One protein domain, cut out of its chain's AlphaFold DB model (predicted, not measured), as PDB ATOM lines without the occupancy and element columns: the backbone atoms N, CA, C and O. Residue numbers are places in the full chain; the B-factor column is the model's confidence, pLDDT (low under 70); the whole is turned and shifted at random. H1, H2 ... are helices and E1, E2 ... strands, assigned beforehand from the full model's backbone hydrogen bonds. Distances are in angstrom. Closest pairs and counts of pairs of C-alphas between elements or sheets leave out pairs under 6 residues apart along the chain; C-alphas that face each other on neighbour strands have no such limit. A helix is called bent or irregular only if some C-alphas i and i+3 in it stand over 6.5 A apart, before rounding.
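AT A GLANCE: This is residues 248 to 365 of the 452 residues of an uncharacterized protein of viral metagenome (UniProt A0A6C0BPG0). The model is a small, irregular, incompletely closed barrel of short strands: the strongly twisted sheet E1-E4-E5 forms one part of the wall, and the hairpins E2-E3 and E6-E7 continue it from E1 and E5. The hairpin E8-E9 covers another side, near E5, E6 and E1, while the far end of the long hairpin E6-E7, round Asn 325, reaches away from the body. The printed part has 118 residues, with nine named strands and one short helix in the order E1 E2 E3 H1 E4 E5 E6 E7 E8 E9, and is mostly strand; neighbour strands are antiparallel. It is compact, with a radius of gyration of the C-alphas of 14.2 A and spans of 38 by 31 by 31 A.

HOW THE PARTS SIT: In the largest sheet, E4, residues 282 to 286, is the inner strand between E1, residues 248 to 253, and E5, residues 302 to 306. N 249 and O 282 are within hydrogen-bond range at 2.8 A, and N 283 and O 305 at 2.8 A; E4 and E5 are a hairpin. H1, residues 277 to 280, only grazes this sheet with residues 278 to 280; it is irregular, C-alphas 277 and 280 being 7.6 A apart, too short for an O i to N i+4 pair, and its one O i to N i+3 pair is not within range. E2, residues 258 to 261, comes closest to E1 at the C-alphas of Glu 252 and Leu 258, 4.3 A, and forms a hairpin with E3, residues 268 to 271, with N 260 and O 269 at 2.9 A. E6, residues 312 to 323, comes closest to E5 at the C-alphas of Val 305 and Ala 313, 4.5 A. It bends by 82 degrees at residue 320 and forms a hairpin with E7, residues 326 to 335, with N 315 and O 332 at 2.8 A. The closest C-alphas of E3 and E7 are those of Leu 268 and Thr 332, 6.5 A. E8, residues 343 to 347, and E9, residues 359 to 364, are a hairpin, with N 346 and O 361 at 2.8 A. The closest C-alphas of E5 and E8 are those of Leu 302 and Phe 343, 5.3 A; E1 and E9 are near each other.

IN THESE COORDINATES: E1 begins at C-alpha 248 (-10.813, 42.708, 16.120) and is 16.8 A long. E6 measures 24.7 A and E7 27.6 A, from C-alpha 326 at (17.672, 39.598, -0.944). E9, 16.5 A, ends at C-alpha 364 (8.827, 38.285, 15.708).

THE WHOLE: The farthest C-alphas, of Arg 293 and Asn 325, are 42.7 A apart. The printed part has no cut; the links E4 to E5 and E8 to E9 are long. Mean pLDDT of the printed part is 85.0; residues 276 to 277, 318 to 326, 339 to 340 and 350 to 351 are under 70.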
ATOM      1  N   TRP A 248     -11.109  42.821  17.543       94.56
ATOM      2  CA  TRP A 248     -10.813  42.708  16.120       94.56
ATOM      3  C   TRP A 248     -10.223  44.022  15.619       94.56
ATOM      4  O   TRP A 248     -10.809  45.090  15.773       94.56
ATOM      5  N   VAL A 249      -9.058  43.929  14.992       95.44
ATOM      6  CA  VAL A 249      -8.321  45.059  14.436       95.44
ATOM      7  C   VAL A 249      -7.994  44.812  12.972       95.44
ATOM      8  O   VAL A 249      -7.926  43.679  12.500       95.44
ATOM      9  N   THR A 250      -7.744  45.885  12.243       95.31
ATOM     10  CA  THR A 250      -7.057  45.852  10.957       95.31
ATOM     11  C   THR A 250      -5.622  46.326  11.148       95.31
ATOM     12  O   THR A 250      -5.341  47.177  11.992       95.31
ATOM     13  N   ILE A 251      -4.699  45.745  10.386       95.19
ATOM     14  CA  ILE A 251      -3.279  46.104  10.420       95.19
ATOM     15  C   ILE A 251      -2.945  46.689   9.051       95.19
ATOM     16  O   ILE A 251      -2.975  45.987   8.043       95.19
ATOM     17  N   GLU A 252      -2.678  47.986   9.010       94.12
ATOM     18  CA  GLU A 252      -2.436  48.778   7.807       94.12
ATOM     19  C   GLU A 252      -0.960  49.185   7.770       94.12
ATOM     20  O   GLU A 252      -0.402  49.564   8.790       94.12
ATOM     21  N   ASN A 253      -0.263  49.112   6.641       91.81
ATOM     22  CA  ASN A 253       1.083  49.692   6.565       91.81
ATOM     23  C   ASN A 253       1.009  51.222   6.416       91.81
ATOM     24  O   ASN A 253      -0.027  51.781   6.066       91.81
ATOM     25  N   LEU A 254       2.136  51.921   6.565       87.44
ATOM     26  CA  LEU A 254       2.182  53.378   6.338       87.44
ATOM     27  C   LEU A 254       1.797  53.845   4.918       87.44
ATOM     28  O   LEU A 254       1.627  55.041   4.696       87.44
ATOM     29  N   LYS A 255       1.683  52.936   3.941       89.62
ATOM     30  CA  LYS A 255       1.221  53.243   2.574       89.62
ATOM     31  C   LYS A 255      -0.289  53.066   2.401       89.62
ATOM     32  O   LYS A 255      -0.792  53.262   1.295       89.62
ATOM     33  N   GLY A 256      -0.993  52.681   3.457       88.31
ATOM     34  CA  GLY A 256      -2.428  52.452   3.451       88.31
ATOM     35  C   GLY A 256      -2.861  51.076   2.938       88.31
ATOM     36  O   GLY A 256      -3.952  50.922   2.394       88.31
ATOM     37  N   TRP A 257      -1.981  50.072   2.996       92.12
ATOM     38  CA  TRP A 257      -2.297  48.704   2.576       92.12
ATOM     39  C   TRP A 257      -2.560  47.819   3.785       92.12
ATOM     40  O   TRP A 257      -1.740  47.738   4.696       92.12
ATOM     41  N   LEU A 258      -3.682  47.115   3.752       93.19
ATOM     42  CA  LEU A 258      -4.155  46.218   4.791       93.19
ATOM     43  C   LEU A 258      -3.516  44.842   4.654       93.19
ATOM     44  O   LEU A 258      -3.503  44.268   3.564       93.19
ATOM     45  N   LEU A 259      -3.043  44.302   5.772       93.88
ATOM     46  CA  LEU A 259      -2.633  42.913   5.898       93.88
ATOM     47  C   LEU A 259      -3.860  42.000   5.775       93.88
ATOM     48  O   LEU A 259      -4.843  42.164   6.501       93.88
ATOM     49  N   GLN A 260      -3.802  41.030   4.869       93.94
ATOM     50  CA  GLN A 260      -4.916  40.143   4.550       93.94
ATOM     51  C   GLN A 260      -4.427  38.709   4.329       93.94
ATOM     52  O   GLN A 260      -3.289  38.477   3.920       93.94
ATOM     53  N   VAL A 261      -5.307  37.743   4.576       91.56
ATOM     54  CA  VAL A 261      -5.101  36.346   4.180       91.56
ATOM     55  C   VAL A 261      -5.848  36.054   2.894       91.56
ATOM     56  O   VAL A 261      -7.038  36.347   2.782       91.56
ATOM     57  N   GLU A 262      -5.160  35.464   1.925       88.31
ATOM     58  CA  GLU A 262      -5.805  34.979   0.713       88.31
ATOM     59  C   GLU A 262      -6.550  33.662   0.997       88.31
ATOM     60  O   GLU A 262      -5.951  32.669   1.413       88.31
ATOM     61  N   GLU A 263      -7.865  33.649   0.750       80.88
ATOM     62  CA  GLU A 263      -8.765  32.534   1.096       80.88
ATOM     63  C   GLU A 263      -8.357  31.193   0.466       80.88
ATOM     64  O   GLU A 263      -8.619  30.128   1.024       80.88
ATOM     65  N   SER A 264      -7.732  31.232  -0.713       80.94
ATOM     66  CA  SER A 264      -7.402  30.045  -1.503       80.94
ATOM     67  C   SER A 264      -6.076  29.394  -1.114       80.94
ATOM     68  O   SER A 264      -5.860  28.227  -1.441       80.94
ATOM     69  N   SER A 265      -5.178  30.134  -0.457       77.19
ATOM     70  CA  SER A 265      -3.765  29.759  -0.351       77.19
ATOM     71  C   SER A 265      -3.195  29.865   1.065       77.19
ATOM     72  O   SER A 265      -2.075  29.406   1.288       77.19
ATOM     73  N   VAL A 266      -3.941  30.439   2.025       81.56
ATOM     74  CA  VAL A 266      -3.463  30.715   3.397       81.56
ATOM     75  C   VAL A 266      -2.202  31.610   3.375       81.56
ATOM     76  O   VAL A 266      -1.439  31.687   4.336       81.56
ATOM     77  N   GLN A 267      -1.968  32.318   2.264       85.94
ATOM     78  CA  GLN A 267      -0.841  33.229   2.110       85.94
ATOM     79  C   GLN A 267      -1.187  34.612   2.652       85.94
ATOM     80  O   GLN A 267      -2.287  35.134   2.450       85.94
ATOM     81  N   LEU A 268      -0.209  35.217   3.325       89.75
ATOM     82  CA  LEU A 268      -0.275  36.601   3.772       89.75
ATOM     83  C   LEU A 268       0.010  37.532   2.597       89.75
ATOM     84  O   LEU A 268       1.063  37.464   1.960       89.75
ATOM     85  N   THR A 269      -0.926  38.429   2.339       90.25
ATOM     86  CA  THR A 269      -0.867  39.424   1.270       90.25
ATOM     87  C   THR A 269      -1.178  40.805   1.839       90.25
ATOM     88  O   THR A 269      -1.641  40.944   2.973       90.25
ATOM     89  N   VAL A 270      -0.898  41.849   1.061       90.69
ATOM     90  CA  VAL A 270      -1.313  43.218   1.388       90.69
ATOM     91  C   VAL A 270      -2.168  43.793   0.271       90.69
ATOM     92  O   VAL A 270      -1.836  43.666  -0.910       90.69
ATOM     93  N   HIS A 271      -3.268  44.445   0.638       90.12
ATOM     94  CA  HIS A 271      -4.226  45.009  -0.311       90.12
ATOM     95  C   HIS A 271      -4.625  46.437   0.065       90.12
ATOM     96  O   HIS A 271      -4.720  46.788   1.231       90.12
ATOM     97  N   THR A 272      -4.922  47.274  -0.932       90.00
ATOM     98  CA  THR A 272      -5.373  48.669  -0.731       90.00
ATOM     99  C   THR A 272      -6.777  48.789  -0.131       90.00
ATOM    100  O   THR A 272      -7.223  49.883   0.183       90.00
ATOM    101  N   ALA A 273      -7.518  47.687  -0.062       88.25
ATOM    102  CA  ALA A 273      -8.849  47.611   0.517       88.25
ATOM    103  C   ALA A 273      -9.092  46.173   0.972       88.25
ATOM    104  O   ALA A 273      -8.583  45.241   0.346       88.25
ATOM    105  N   CYS A 274      -9.901  45.990   2.015       87.62
ATOM    106  CA  CYS A 274     -10.307  44.661   2.449       87.62
ATOM    107  C   CYS A 274     -11.213  44.052   1.375       87.62
ATOM    108  O   CYS A 274     -12.371  44.446   1.228       87.62
ATOM    109  N   ARG A 275     -10.659  43.153   0.551       71.81
ATOM    110  CA  ARG A 275     -11.329  42.727  -0.686       71.81
ATOM    111  C   ARG A 275     -12.555  41.847  -0.450       71.81
ATOM    112  O   ARG A 275     -13.371  41.773  -1.361       71.81
ATOM    113  N   GLN A 276     -12.706  41.226   0.725       62.75
ATOM    114  CA  GLN A 276     -13.867  40.406   1.091       62.75
ATOM    115  C   GLN A 276     -13.799  39.929   2.554       62.75
ATOM    116  O   GLN A 276     -12.768  39.429   3.011       62.75
ATOM    117  N   GLY A 277     -14.936  40.004   3.251       66.31
ATOM    118  CA  GLY A 277     -15.199  39.223   4.462       66.31
ATOM    119  C   GLY A 277     -14.245  39.463   5.631       66.31
ATOM    120  O   GLY A 277     -13.712  40.550   5.824       66.31
ATOM    121  N   SER A 278     -14.065  38.422   6.442       78.25
ATOM    122  CA  SER A 278     -13.289  38.441   7.681       78.25
ATOM    123  C   SER A 278     -11.756  38.408   7.478       78.25
ATOM    124  O   SER A 278     -11.013  38.420   8.452       78.25
ATOM    125  N   SER A 279     -11.259  38.375   6.239       90.31
ATOM    126  CA  SER A 279      -9.856  38.042   5.922       90.31
ATOM    127  C   SER A 279      -8.813  39.106   6.296       90.31
ATOM    128  O   SER A 279      -7.640  38.775   6.465       90.31
ATOM    129  N   CYS A 280      -9.219  40.368   6.450       93.69
ATOM    130  CA  CYS A 280      -8.351  41.476   6.870       93.69
ATOM    131  C   CYS A 280      -8.441  41.795   8.372       93.69
ATOM    132  O   CYS A 280      -7.772  42.717   8.839       93.69
ATOM    133  N   TYR A 281      -9.283  41.069   9.117       94.94
ATOM    134  CA  TYR A 281      -9.456  41.282  10.547       94.94
ATOM    135  C   TYR A 281      -8.568  40.328  11.328       94.94
ATOM    136  O   TYR A 281      -8.591  39.108  11.139       94.94
ATOM    137  N   TRP A 282      -7.821  40.913  12.243       95.62
ATOM    138  CA  TRP A 282      -6.837  40.270  13.086       95.62
ATOM    139  C   TRP A 282      -7.236  40.444  14.538       95.62
ATOM    140  O   TRP A 282      -7.944  41.383  14.885       95.62
ATOM    141  N   ARG A 283      -6.793  39.537  15.394       95.75
ATOM    142  CA  ARG A 283      -7.027  39.604  16.830       95.75
ATOM    143  C   ARG A 283      -5.724  39.362  17.554       95.75
ATOM    144  O   ARG A 283      -5.050  38.368  17.278       95.75
ATOM    145  N   PHE A 284      -5.409  40.245  18.492       95.94
ATOM    146  CA  PHE A 284      -4.312  40.034  19.423       95.94
ATOM    147  C   PHE A 284      -4.779  39.139  20.562       95.94
ATOM    148  O   PHE A 284      -5.821  39.385  21.175       95.94
ATOM    149  N   VAL A 285      -4.019  38.083  20.820       94.69
ATOM    150  CA  VAL A 285      -4.318  37.101  21.861       94.69
ATOM    151  C   VAL A 285      -3.163  37.082  22.848       94.69
ATOM    152  O   VAL A 285      -2.013  36.877  22.455       94.69
ATOM    153  N   ASP A 286      -3.475  37.298  24.126       93.75
ATOM    154  CA  ASP A 286      -2.495  37.159  25.197       93.75
ATOM    155  C   ASP A 286      -2.146  35.675  25.368       93.75
ATOM    156  O   ASP A 286      -3.007  34.811  25.545       93.75
ATOM    157  N   THR A 287      -0.852  35.395  25.313       90.56
ATOM    158  CA  THR A 287      -0.266  34.057  25.421       90.56
ATOM    159  C   THR A 287      -0.372  33.477  26.829       90.56
ATOM    160  O   THR A 287      -0.419  32.263  26.995       90.56
ATOM    161  N   ARG A 288      -0.470  34.336  27.851       90.56
ATOM    162  CA  ARG A 288      -0.661  33.944  29.255       90.56
ATOM    163  C   ARG A 288      -2.128  33.682  29.577       90.56
ATOM    164  O   ARG A 288      -2.433  32.833  30.410       90.56
ATOM    165  N   ASN A 289      -3.032  34.422  28.937       91.75
ATOM    166  CA  ASN A 289      -4.473  34.288  29.121       91.75
ATOM    167  C   ASN A 289      -5.229  34.631  27.822       91.75
ATOM    168  O   ASN A 289      -5.582  35.792  27.615       91.75
ATOM    169  N   PRO A 290      -5.580  33.634  26.988       88.69
ATOM    170  CA  PRO A 290      -6.275  33.860  25.716       88.69
ATOM    171  C   PRO A 290      -7.641  34.557  25.830       88.69
ATOM    172  O   PRO A 290      -8.190  35.003  24.823       88.69
ATOM    173  N   TRP A 291      -8.199  34.627  27.042       91.69
ATOM    174  CA  TRP A 291      -9.476  35.268  27.356       91.69
ATOM    175  C   TRP A 291      -9.319  36.661  27.969       91.69
ATOM    176  O   TRP A 291     -10.325  37.257  28.356       91.69
ATOM    177  N   SER A 292      -8.087  37.169  28.093       92.06
ATOM    178  CA  SER A 292      -7.846  38.522  28.590       92.06
ATOM    179  C   SER A 292      -8.605  39.538  27.732       92.06
ATOM    180  O   SER A 292      -8.689  39.417  26.509       92.06
ATOM    181  N   ARG A 293      -9.180  40.530  28.413       93.81
ATOM    182  CA  ARG A 293      -9.778  41.748  27.844       93.81
ATOM    183  C   ARG A 293      -9.006  42.990  28.292       93.81
ATOM    184  O   ARG A 293      -9.518  44.110  28.234       93.81
ATOM    185  N   ASP A 294      -7.789  42.776  28.784       93.31
ATOM    186  CA  ASP A 294      -6.910  43.842  29.226       93.31
ATOM    187  C   ASP A 294      -6.399  44.620  28.015       93.31
ATOM    188  O   ASP A 294      -6.407  44.133  26.879       93.31
ATOM    189  N   ILE A 295      -5.954  45.847  28.263       93.12
ATOM    190  CA  ILE A 295      -5.335  46.680  27.236       93.12
ATOM    191  C   ILE A 295      -4.038  46.008  26.777       93.12
ATOM    192  O   ILE A 295      -3.245  45.535  27.595       93.12
ATOM    193  N   VAL A 296      -3.814  45.961  25.463       94.12
ATOM    194  CA  VAL A 296      -2.615  45.347  24.893       94.12
ATOM    195  C   VAL A 296      -1.385  46.130  25.341       94.12
ATOM    196  O   VAL A 296      -1.244  47.320  25.049       94.12
ATOM    197  N   ASN A 297      -0.477  45.443  26.036       92.25
ATOM    198  CA  ASN A 297       0.836  45.972  26.382       92.25
ATOM    199  C   ASN A 297       1.791  45.718  25.204       92.25
ATOM    200  O   ASN A 297       2.053  44.552  24.895       92.25
ATOM    201  N   PRO A 298       2.345  46.762  24.563       86.69
ATOM    202  CA  PRO A 298       3.146  46.601  23.355       86.69
ATOM    203  C   PRO A 298       4.360  45.670  23.546       86.69
ATOM    204  O   PRO A 298       4.699  44.879  22.672       86.69
ATOM    205  N   LEU A 299       4.989  45.682  24.722       88.06
ATOM    206  CA  LEU A 299       6.201  44.898  24.981       88.06
ATOM    207  C   LEU A 299       5.923  43.448  25.398       88.06
ATOM    208  O   LEU A 299       6.861  42.672  25.584       88.06
ATOM    209  N   GLN A 300       4.653  43.079  25.567       92.06
ATOM    210  CA  GLN A 300       4.274  41.731  25.957       92.06
ATOM    211  C   GLN A 300       4.183  40.812  24.727       92.06
ATOM    212  O   GLN A 300       3.581  41.195  23.723       92.06
ATOM    213  N   PRO A 301       4.718  39.578  24.806       93.44
ATOM    214  CA  PRO A 301       4.530  38.577  23.763       93.44
ATOM    215  C   PRO A 301       3.051  38.226  23.552       93.44
ATOM    216  O   PRO A 301       2.348  37.842  24.494       93.44
ATOM    217  N   LEU A 302       2.595  38.309  22.305       94.88
ATOM    218  CA  LEU A 302       1.225  38.013  21.889       94.88
ATOM    219  C   LEU A 302       1.178  37.195  20.595       94.88
ATOM    220  O   LEU A 302       2.147  37.152  19.835       94.88
ATOM    221  N   LEU A 303       0.031  36.563  20.344       94.69
ATOM    222  CA  LEU A 303      -0.288  35.930  19.063       94.69
ATOM    223  C   LEU A 303      -1.151  36.871  18.219       94.69
ATOM    224  O   LEU A 303      -2.011  37.582  18.745       94.69
ATOM    225  N   ILE A 304      -0.967  36.820  16.900       95.06
ATOM    226  CA  ILE A 304      -1.789  37.553  15.933       95.06
ATOM    227  C   ILE A 304      -2.583  36.531  15.120       95.06
ATOM    228  O   ILE A 304      -2.025  35.814  14.291       95.06
ATOM    229  N   VAL A 305      -3.889  36.454  15.376       94.56
ATOM    230  CA  VAL A 305      -4.788  35.440  14.802       94.56
ATOM    231  C   VAL A 305      -5.709  36.079  13.773       94.56
ATOM    232  O   VAL A 305      -6.263  37.151  14.017       94.56
ATOM    233  N   ASN A 306      -5.909  35.424  12.633       94.25
ATOM    234  CA  ASN A 306      -6.826  35.918  11.609       94.25
ATOM    235  C   ASN A 306      -8.273  35.484  11.883       94.25
ATOM    236  O   ASN A 306      -8.530  34.352  12.290       94.25
ATOM    237  N   ARG A 307      -9.253  36.347  11.599       93.00
ATOM    238  CA  ARG A 307     -10.675  36.016  11.791       93.00
ATOM    239  C   ARG A 307     -11.179  34.934  10.839       93.00
ATOM    240  O   ARG A 307     -12.071  34.175  11.210       93.00
ATOM    241  N   TYR A 308     -10.660  34.886   9.617       90.62
ATOM    242  CA  TYR A 308     -11.056  33.899   8.612       90.62
ATOM    243  C   TYR A 308     -10.465  32.513   8.911       90.62
ATOM    244  O   TYR A 308     -11.134  31.502   8.716       90.62
ATOM    245  N   HIS A 309      -9.254  32.469   9.474       88.88
ATOM    246  CA  HIS A 309      -8.605  31.244   9.944       88.88
ATOM    247  C   HIS A 309      -8.347  31.310  11.461       88.88
ATOM    248  O   HIS A 309      -7.217  31.527  11.890       88.88
ATOM    249  N   PRO A 310      -9.373  31.099  12.308       85.94
ATOM    250  CA  PRO A 310      -9.285  31.352  13.752       85.94
ATOM    251  C   PRO A 310      -8.357  30.394  14.513       85.94
ATOM    252  O   PRO A 310      -8.086  30.620  15.691       85.94
ATOM    253  N   HIS A 311      -7.903  29.320  13.866       85.06
ATOM    254  CA  HIS A 311      -6.974  28.337  14.428       85.06
ATOM    255  C   HIS A 311      -5.530  28.548  13.969       85.06
ATOM    256  O   HIS A 311      -4.659  27.791  14.393       85.06
ATOM    257  N   THR A 312      -5.270  29.542  13.114       84.69
ATOM    258  CA  THR A 312      -3.920  29.854  12.653       84.69
ATOM    259  C   THR A 312      -3.449  31.204  13.176       84.69
ATOM    260  O   THR A 312      -4.222  32.155  13.315       84.69
ATOM    261  N   ALA A 313      -2.159  31.278  13.476       88.38
ATOM    262  CA  ALA A 313      -1.475  32.503  13.843       88.38
ATOM    263  C   ALA A 313      -0.421  32.837  12.788       88.38
ATOM    264  O   ALA A 313       0.035  31.967  12.040       88.38
ATOM    265  N   ILE A 314      -0.049  34.114  12.716       89.25
ATOM    266  CA  ILE A 314       1.117  34.537  11.938       89.25
ATOM    267  C   ILE A 314       2.348  33.826  12.506       89.25
ATOM    268  O   ILE A 314       2.513  33.754  13.718       89.25
ATOM    269  N   VAL A 315       3.213  33.303  11.642       86.75
ATOM    270  CA  VAL A 315       4.480  32.675  12.029       86.75
ATOM    271  C   VAL A 315       5.599  33.264  11.194       86.75
ATOM    272  O   VAL A 315       5.473  33.423   9.979       86.75
ATOM    273  N   SER A 316       6.711  33.592  11.847       80.69
ATOM    274  CA  SER A 316       7.946  33.946  11.154       80.69
ATOM    275  C   SER A 316       8.779  32.684  10.956       80.69
ATOM    276  O   SER A 316       9.430  32.205  11.882       80.69
ATOM    277  N   GLY A 317       8.769  32.137   9.744       71.69
ATOM    278  CA  GLY A 317       9.534  30.947   9.399       71.69
ATOM    279  C   GLY A 317      11.039  31.213   9.280       71.69
ATOM    280  O   GLY A 317      11.493  32.310   8.953       71.69
ATOM    281  N   THR A 318      11.839  30.162   9.479       64.06
ATOM    282  CA  THR A 318      13.291  30.167   9.198       64.06
ATOM    283  C   THR A 318      13.606  30.009   7.707       64.06
ATOM    284  O   THR A 318      14.755  30.184   7.285       64.06
ATOM    285  N   ALA A 319      12.595  29.682   6.897       63.66
ATOM    286  CA  ALA A 319      12.718  29.585   5.454       63.66
ATOM    287  C   ALA A 319      13.070  30.959   4.865       63.66
ATOM    288  O   ALA A 319      12.350  31.944   5.041       63.66
ATOM    289  N   ARG A 320      14.203  31.022   4.157       60.62
ATOM    290  CA  ARG A 320      14.624  32.225   3.437       60.62
ATOM    291  C   ARG A 320      13.850  32.315   2.130       60.62
ATOM    292  O   ARG A 320      14.133  31.569   1.192       60.62
ATOM    293  N   GLY A 321      12.911  33.249   2.061       61.72
ATOM    294  CA  GLY A 321      12.415  33.735   0.780       61.72
ATOM    295  C   GLY A 321      13.504  34.539   0.061       61.72
ATOM    296  O   GLY A 321      14.446  35.025   0.689       61.72
ATOM    297  N   SER A 322      13.391  34.679  -1.261       55.88
ATOM    298  CA  SER A 322      14.245  35.570  -2.057       55.88
ATOM    299  C   SER A 322      13.372  36.518  -2.867       55.88
ATOM    300  O   SER A 322      12.611  36.087  -3.729       55.88
ATOM    301  N   PHE A 323      13.443  37.811  -2.552       61.31
ATOM    302  CA  PHE A 323      12.716  38.866  -3.252       61.31
ATOM    303  C   PHE A 323      13.777  39.840  -3.724       61.31
ATOM    304  O   PHE A 323      14.574  40.330  -2.925       61.31
ATOM    305  N   ASN A 324      13.864  40.047  -5.038       62.47
ATOM    306  CA  ASN A 324      14.960  40.793  -5.660       62.47
ATOM    307  C   ASN A 324      16.362  40.309  -5.221       62.47
ATOM    308  O   ASN A 324      17.268  41.118  -5.036       62.47
ATOM    309  N   ASN A 325      16.548  38.991  -5.052       69.56
ATOM    310  CA  ASN A 325      17.793  38.360  -4.588       69.56
ATOM    311  C   ASN A 325      18.247  38.737  -3.166       69.56
ATOM    312  O   ASN A 325      19.373  38.412  -2.790       69.56
ATOM    313  N   GLN A 326      17.399  39.385  -2.363       60.88
ATOM    314  CA  GLN A 326      17.672  39.598  -0.944       60.88
ATOM    315  C   GLN A 326      16.973  38.519  -0.111       60.88
ATOM    316  O   GLN A 326      15.780  38.273  -0.327       60.88
ATOM    317  N   PRO A 327      17.693  37.851   0.810       70.31
ATOM    318  CA  PRO A 327      17.081  36.893   1.715       70.31
ATOM    319  C   PRO A 327      16.158  37.630   2.687       70.31
ATOM    320  O   PRO A 327      16.549  38.638   3.271       70.31
ATOM    321  N   TYR A 328      14.953  37.112   2.881       73.44
ATOM    322  CA  TYR A 328      14.018  37.603   3.893       73.44
ATOM    323  C   TYR A 328      13.394  36.436   4.655       73.44
ATOM    324  O   TYR A 328      13.338  35.314   4.143       73.44
ATOM    325  N   ALA A 329      12.947  36.698   5.884       75.00
ATOM    326  CA  ALA A 329      12.200  35.719   6.661       75.00
ATOM    327  C   ALA A 329      10.805  35.570   6.045       75.00
ATOM    328  O   ALA A 329      10.078  36.554   5.885       75.00
ATOM    329  N   GLN A 330      10.450  34.351   5.642       80.25
ATOM    330  CA  GLN A 330       9.113  34.090   5.132       80.25
ATOM    331  C   GLN A 330       8.107  34.165   6.283       80.25
ATOM    332  O   GLN A 330       8.285  33.508   7.305       80.25
ATOM    333  N   VAL A 331       7.039  34.936   6.094       83.62
ATOM    334  CA  VAL A 331       5.920  34.988   7.034       83.62
ATOM    335  C   VAL A 331       4.796  34.116   6.491       83.62
ATOM    336  O   VAL A 331       4.373  34.287   5.346       83.62
ATOM    337  N   THR A 332       4.335  33.169   7.294       88.00
ATOM    338  CA  THR A 332       3.277  32.211   6.952       88.00
ATOM    339  C   THR A 332       2.171  32.252   8.001       88.00
ATOM    340  O   THR A 332       2.259  32.973   8.995       88.00
ATOM    341  N   LEU A 333       1.093  31.511   7.755       88.44
ATOM    342  CA  LEU A 333       0.099  31.188   8.770       88.44
ATOM    343  C   LEU A 333       0.206  29.703   9.079       88.44
ATOM    344  O   LEU A 333       0.128  28.875   8.170       88.44
ATOM    345  N   GLU A 334       0.358  29.373  10.352       86.81
ATOM    346  CA  GLU A 334       0.429  27.991  10.832       86.81
ATOM    347  C   GLU A 334      -0.505  27.824  12.031       86.81
ATOM    348  O   GLU A 334      -1.019  28.807  12.566       86.81
ATOM    349  N   ASN A 335      -0.783  26.582  12.431       84.31
ATOM    350  CA  ASN A 335      -1.673  26.306  13.562       84.31
ATOM    351  C   ASN A 335      -1.128  26.938  14.843       84.31
ATOM    352  O   ASN A 335       0.055  26.795  15.119       84.31
ATOM    353  N   ALA A 336      -1.994  27.572  15.633       76.25
ATOM    354  CA  ALA A 336      -1.637  28.438  16.762       76.25
ATOM    355  C   ALA A 336      -0.963  27.748  17.986       76.25
ATOM    356  O   ALA A 336      -1.006  28.288  19.090       76.25
ATOM    357  N   GLU A 337      -0.430  26.531  17.840       75.00
ATOM    358  CA  GLU A 337       0.019  25.672  18.950       75.00
ATOM    359  C   GLU A 337       1.519  25.798  19.279       75.00
ATOM    360  O   GLU A 337       1.932  25.365  20.353       75.00
ATOM    361  N   ASP A 338       2.332  26.404  18.405       70.06
ATOM    362  CA  ASP A 338       3.790  26.449  18.571       70.06
ATOM    363  C   ASP A 338       4.293  27.769  19.188       70.06
ATOM    364  O   ASP A 338       3.852  28.862  18.839       70.06
ATOM    365  N   GLU A 339       5.311  27.694  20.053       66.00
ATOM    366  CA  GLU A 339       5.948  28.864  20.692       66.00
ATOM    367  C   GLU A 339       6.710  29.776  19.703       66.00
ATOM    368  O   GLU A 339       7.080  30.900  20.040       66.00
ATOM    369  N   ASN A 340       6.907  29.344  18.453       65.75
ATOM    370  CA  ASN A 340       7.578  30.116  17.392       65.75
ATOM    371  C   ASN A 340       6.714  31.258  16.811       65.75
ATOM    372  O   ASN A 340       7.046  31.832  15.774       65.75
ATOM    373  N   GLN A 341       5.585  31.559  17.447       78.12
ATOM    374  CA  GLN A 341       4.516  32.408  16.912       78.12
ATOM    375  C   GLN A 341       4.316  33.686  17.726       78.12
ATOM    376  O   GLN A 341       3.323  34.395  17.567       78.12
ATOM    377  N   LEU A 342       5.256  33.972  18.624       89.94
ATOM    378  CA  LEU A 342       5.201  35.117  19.513       89.94
ATOM    379  C   LEU A 342       5.686  36.379  18.804       89.94
ATOM    380  O   LEU A 342       6.765  36.407  18.208       89.94
ATOM    381  N   PHE A 343       4.901  37.445  18.925       92.12
ATOM    382  CA  PHE A 343       5.258  38.778  18.460       92.12
ATOM    383  C   PHE A 343       5.233  39.770  19.611       92.12
ATOM    384  O   PHE A 343       4.441  39.638  20.541       92.12
ATOM    385  N   THR A 344       6.069  40.795  19.513       92.50
ATOM    386  CA  THR A 344       5.985  42.003  20.335       92.50
ATOM    387  C   THR A 344       5.670  43.201  19.446       92.50
ATOM    388  O   THR A 344       6.028  43.241  18.265       92.50
ATOM    389  N   LEU A 345       4.981  44.191  20.005       92.88
ATOM    390  CA  LEU A 345       4.639  45.439  19.334       92.88
ATOM    391  C   LEU A 345       5.523  46.558  19.894       92.88
ATOM    392  O   LEU A 345       5.466  46.914  21.063       92.88
ATOM    393  N   HIS A 346       6.357  47.167  19.067       88.94
ATOM    394  CA  HIS A 346       7.196  48.282  19.489       88.94
ATOM    395  C   HIS A 346       6.567  49.590  19.017       88.94
ATOM    396  O   HIS A 346       6.544  49.880  17.822       88.94
ATOM    397  N   ARG A 347       6.025  50.383  19.948       84.31
ATOM    398  CA  ARG A 347       5.476  51.710  19.630       84.31
ATOM    399  C   ARG A 347       6.599  52.668  19.238       84.31
ATOM    400  O   ARG A 347       7.682  52.657  19.818       84.31
ATOM    401  N   THR A 348       6.307  53.527  18.265       74.44
ATOM    402  CA  THR A 348       7.194  54.641  17.885       74.44
ATOM    403  C   THR A 348       7.094  55.831  18.841       74.44
ATOM    404  O   THR A 348       8.031  56.624  18.928       74.44
ATOM    405  N   ARG A 349       5.975  55.958  19.567       76.50
ATOM    406  CA  ARG A 349       5.742  56.974  20.602       76.50
ATOM    407  C   ARG A 349       5.874  56.371  21.999       76.50
ATOM    408  O   ARG A 349       5.659  55.177  22.191       76.50
ATOM    409  N   THR A 350       6.227  57.212  22.966       67.31
ATOM    410  CA  THR A 350       6.275  56.861  24.389       67.31
ATOM    411  C   THR A 350       4.868  56.574  24.909       67.31
ATOM    412  O   THR A 350       3.969  57.377  24.691       67.31
ATOM    413  N   GLY A 351       4.682  55.442  25.586       69.12
ATOM    414  CA  GLY A 351       3.441  55.081  26.272       69.12
ATOM    415  C   GLY A 351       3.317  53.567  26.471       69.12
ATOM    416  O   GLY A 351       3.899  52.781  25.722       69.12
ATOM    417  N   PHE A 352       2.588  53.156  27.511       77.38
ATOM    418  CA  PHE A 352       2.546  51.758  27.974       77.38
ATOM    419  C   PHE A 352       1.380  50.937  27.410       77.38
ATOM    420  O   PHE A 352       1.375  49.713  27.530       77.38
ATOM    421  N   THR A 353       0.408  51.595  26.786       84.88
ATOM    422  CA  THR A 353      -0.801  50.989  26.215       84.88
ATOM    423  C   THR A 353      -0.816  51.133  24.698       84.88
ATOM    424  O   THR A 353      -0.177  52.033  24.154       84.88
ATOM    425  N   LEU A 354      -1.501  50.225  24.003       88.81
ATOM    426  CA  LEU A 354      -1.743  50.325  22.567       88.81
ATOM    427  C   LEU A 354      -3.088  51.014  22.306       88.81
ATOM    428  O   LEU A 354      -4.119  50.545  22.788       88.81
ATOM    429  N   SER A 355      -3.076  52.074  21.506       90.50
ATOM    430  CA  SER A 355      -4.264  52.821  21.089       90.50
ATOM    431  C   SER A 355      -4.565  52.597  19.601       90.50
ATOM    432  O   SER A 355      -3.691  52.265  18.799       90.50
ATOM    433  N   ASN A 356      -5.819  52.783  19.201       88.94
ATOM    434  CA  ASN A 356      -6.227  52.804  17.799       88.94
ATOM    435  C   ASN A 356      -5.440  53.884  17.039       88.94
ATOM    436  O   ASN A 356      -5.220  54.985  17.547       88.94
ATOM    437  N   ASN A 357      -5.087  53.603  15.792       87.50
ATOM    438  CA  ASN A 357      -4.229  54.406  14.925       87.50
ATOM    439  C   ASN A 357      -2.766  54.543  15.385       87.50
ATOM    440  O   ASN A 357      -2.014  55.282  14.742       87.50
ATOM    441  N   ASP A 358      -2.334  53.823  16.425       88.81
ATOM    442  CA  ASP A 358      -0.922  53.795  16.799       88.81
ATOM    443  C   ASP A 358      -0.059  53.223  15.677       88.81
ATOM    444  O   ASP A 358      -0.412  52.244  15.011       88.81
ATOM    445  N   VAL A 359       1.121  53.826  15.522       90.06
ATOM    446  CA  VAL A 359       2.166  53.349  14.622       90.06
ATOM    447  C   VAL A 359       3.138  52.477  15.409       90.06
ATOM    448  O   VAL A 359       3.906  52.973  16.247       90.06
ATOM    449  N   VAL A 360       3.116  51.181  15.111       91.62
ATOM    450  CA  VAL A 360       3.928  50.155  15.760       91.62
ATOM    451  C   VAL A 360       4.805  49.400  14.771       91.62
ATOM    452  O   VAL A 360       4.500  49.259  13.586       91.62
ATOM    453  N   GLU A 361       5.901  48.868  15.285       92.19
ATOM    454  CA  GLU A 361       6.722  47.865  14.628       92.19
ATOM    455  C   GLU A 361       6.386  46.490  15.220       92.19
ATOM    456  O   GLU A 361       6.504  46.280  16.426       92.19
ATOM    457  N   ILE A 362       5.951  45.550  14.380       93.00
ATOM    458  CA  ILE A 362       5.617  44.184  14.800       93.00
ATOM    459  C   ILE A 362       6.876  43.327  14.661       93.00
ATOM    460  O   ILE A 362       7.337  43.085  13.544       93.00
ATOM    461  N   ARG A 363       7.438  42.869  15.782       91.44
ATOM    462  CA  ARG A 363       8.666  42.068  15.801       91.44
ATOM    463  C   ARG A 363       8.358  40.628  16.161       91.44
ATOM    464  O   ARG A 363       7.736  40.370  17.185       91.44
ATOM    465  N   ALA A 364       8.819  39.693  15.335       88.44
ATOM    466  CA  ALA A 364       8.827  38.285  15.708       88.44
ATOM    467  C   ALA A 364       9.836  38.081  16.842       88.44
ATOM    468  O   ALA A 364      10.987  38.519  16.746       88.44
ATOM    469  N   GLN A 365       9.418  37.420  17.915       84.94
ATOM    470  CA  GLN A 365      10.328  37.036  18.976       84.94
ATOM    471  C   GLN A 365      11.166  35.863  18.466       84.94
ATOM    472  O   GLN A 365      10.628  34.837  18.050       84.94
TER     473      GLN A 365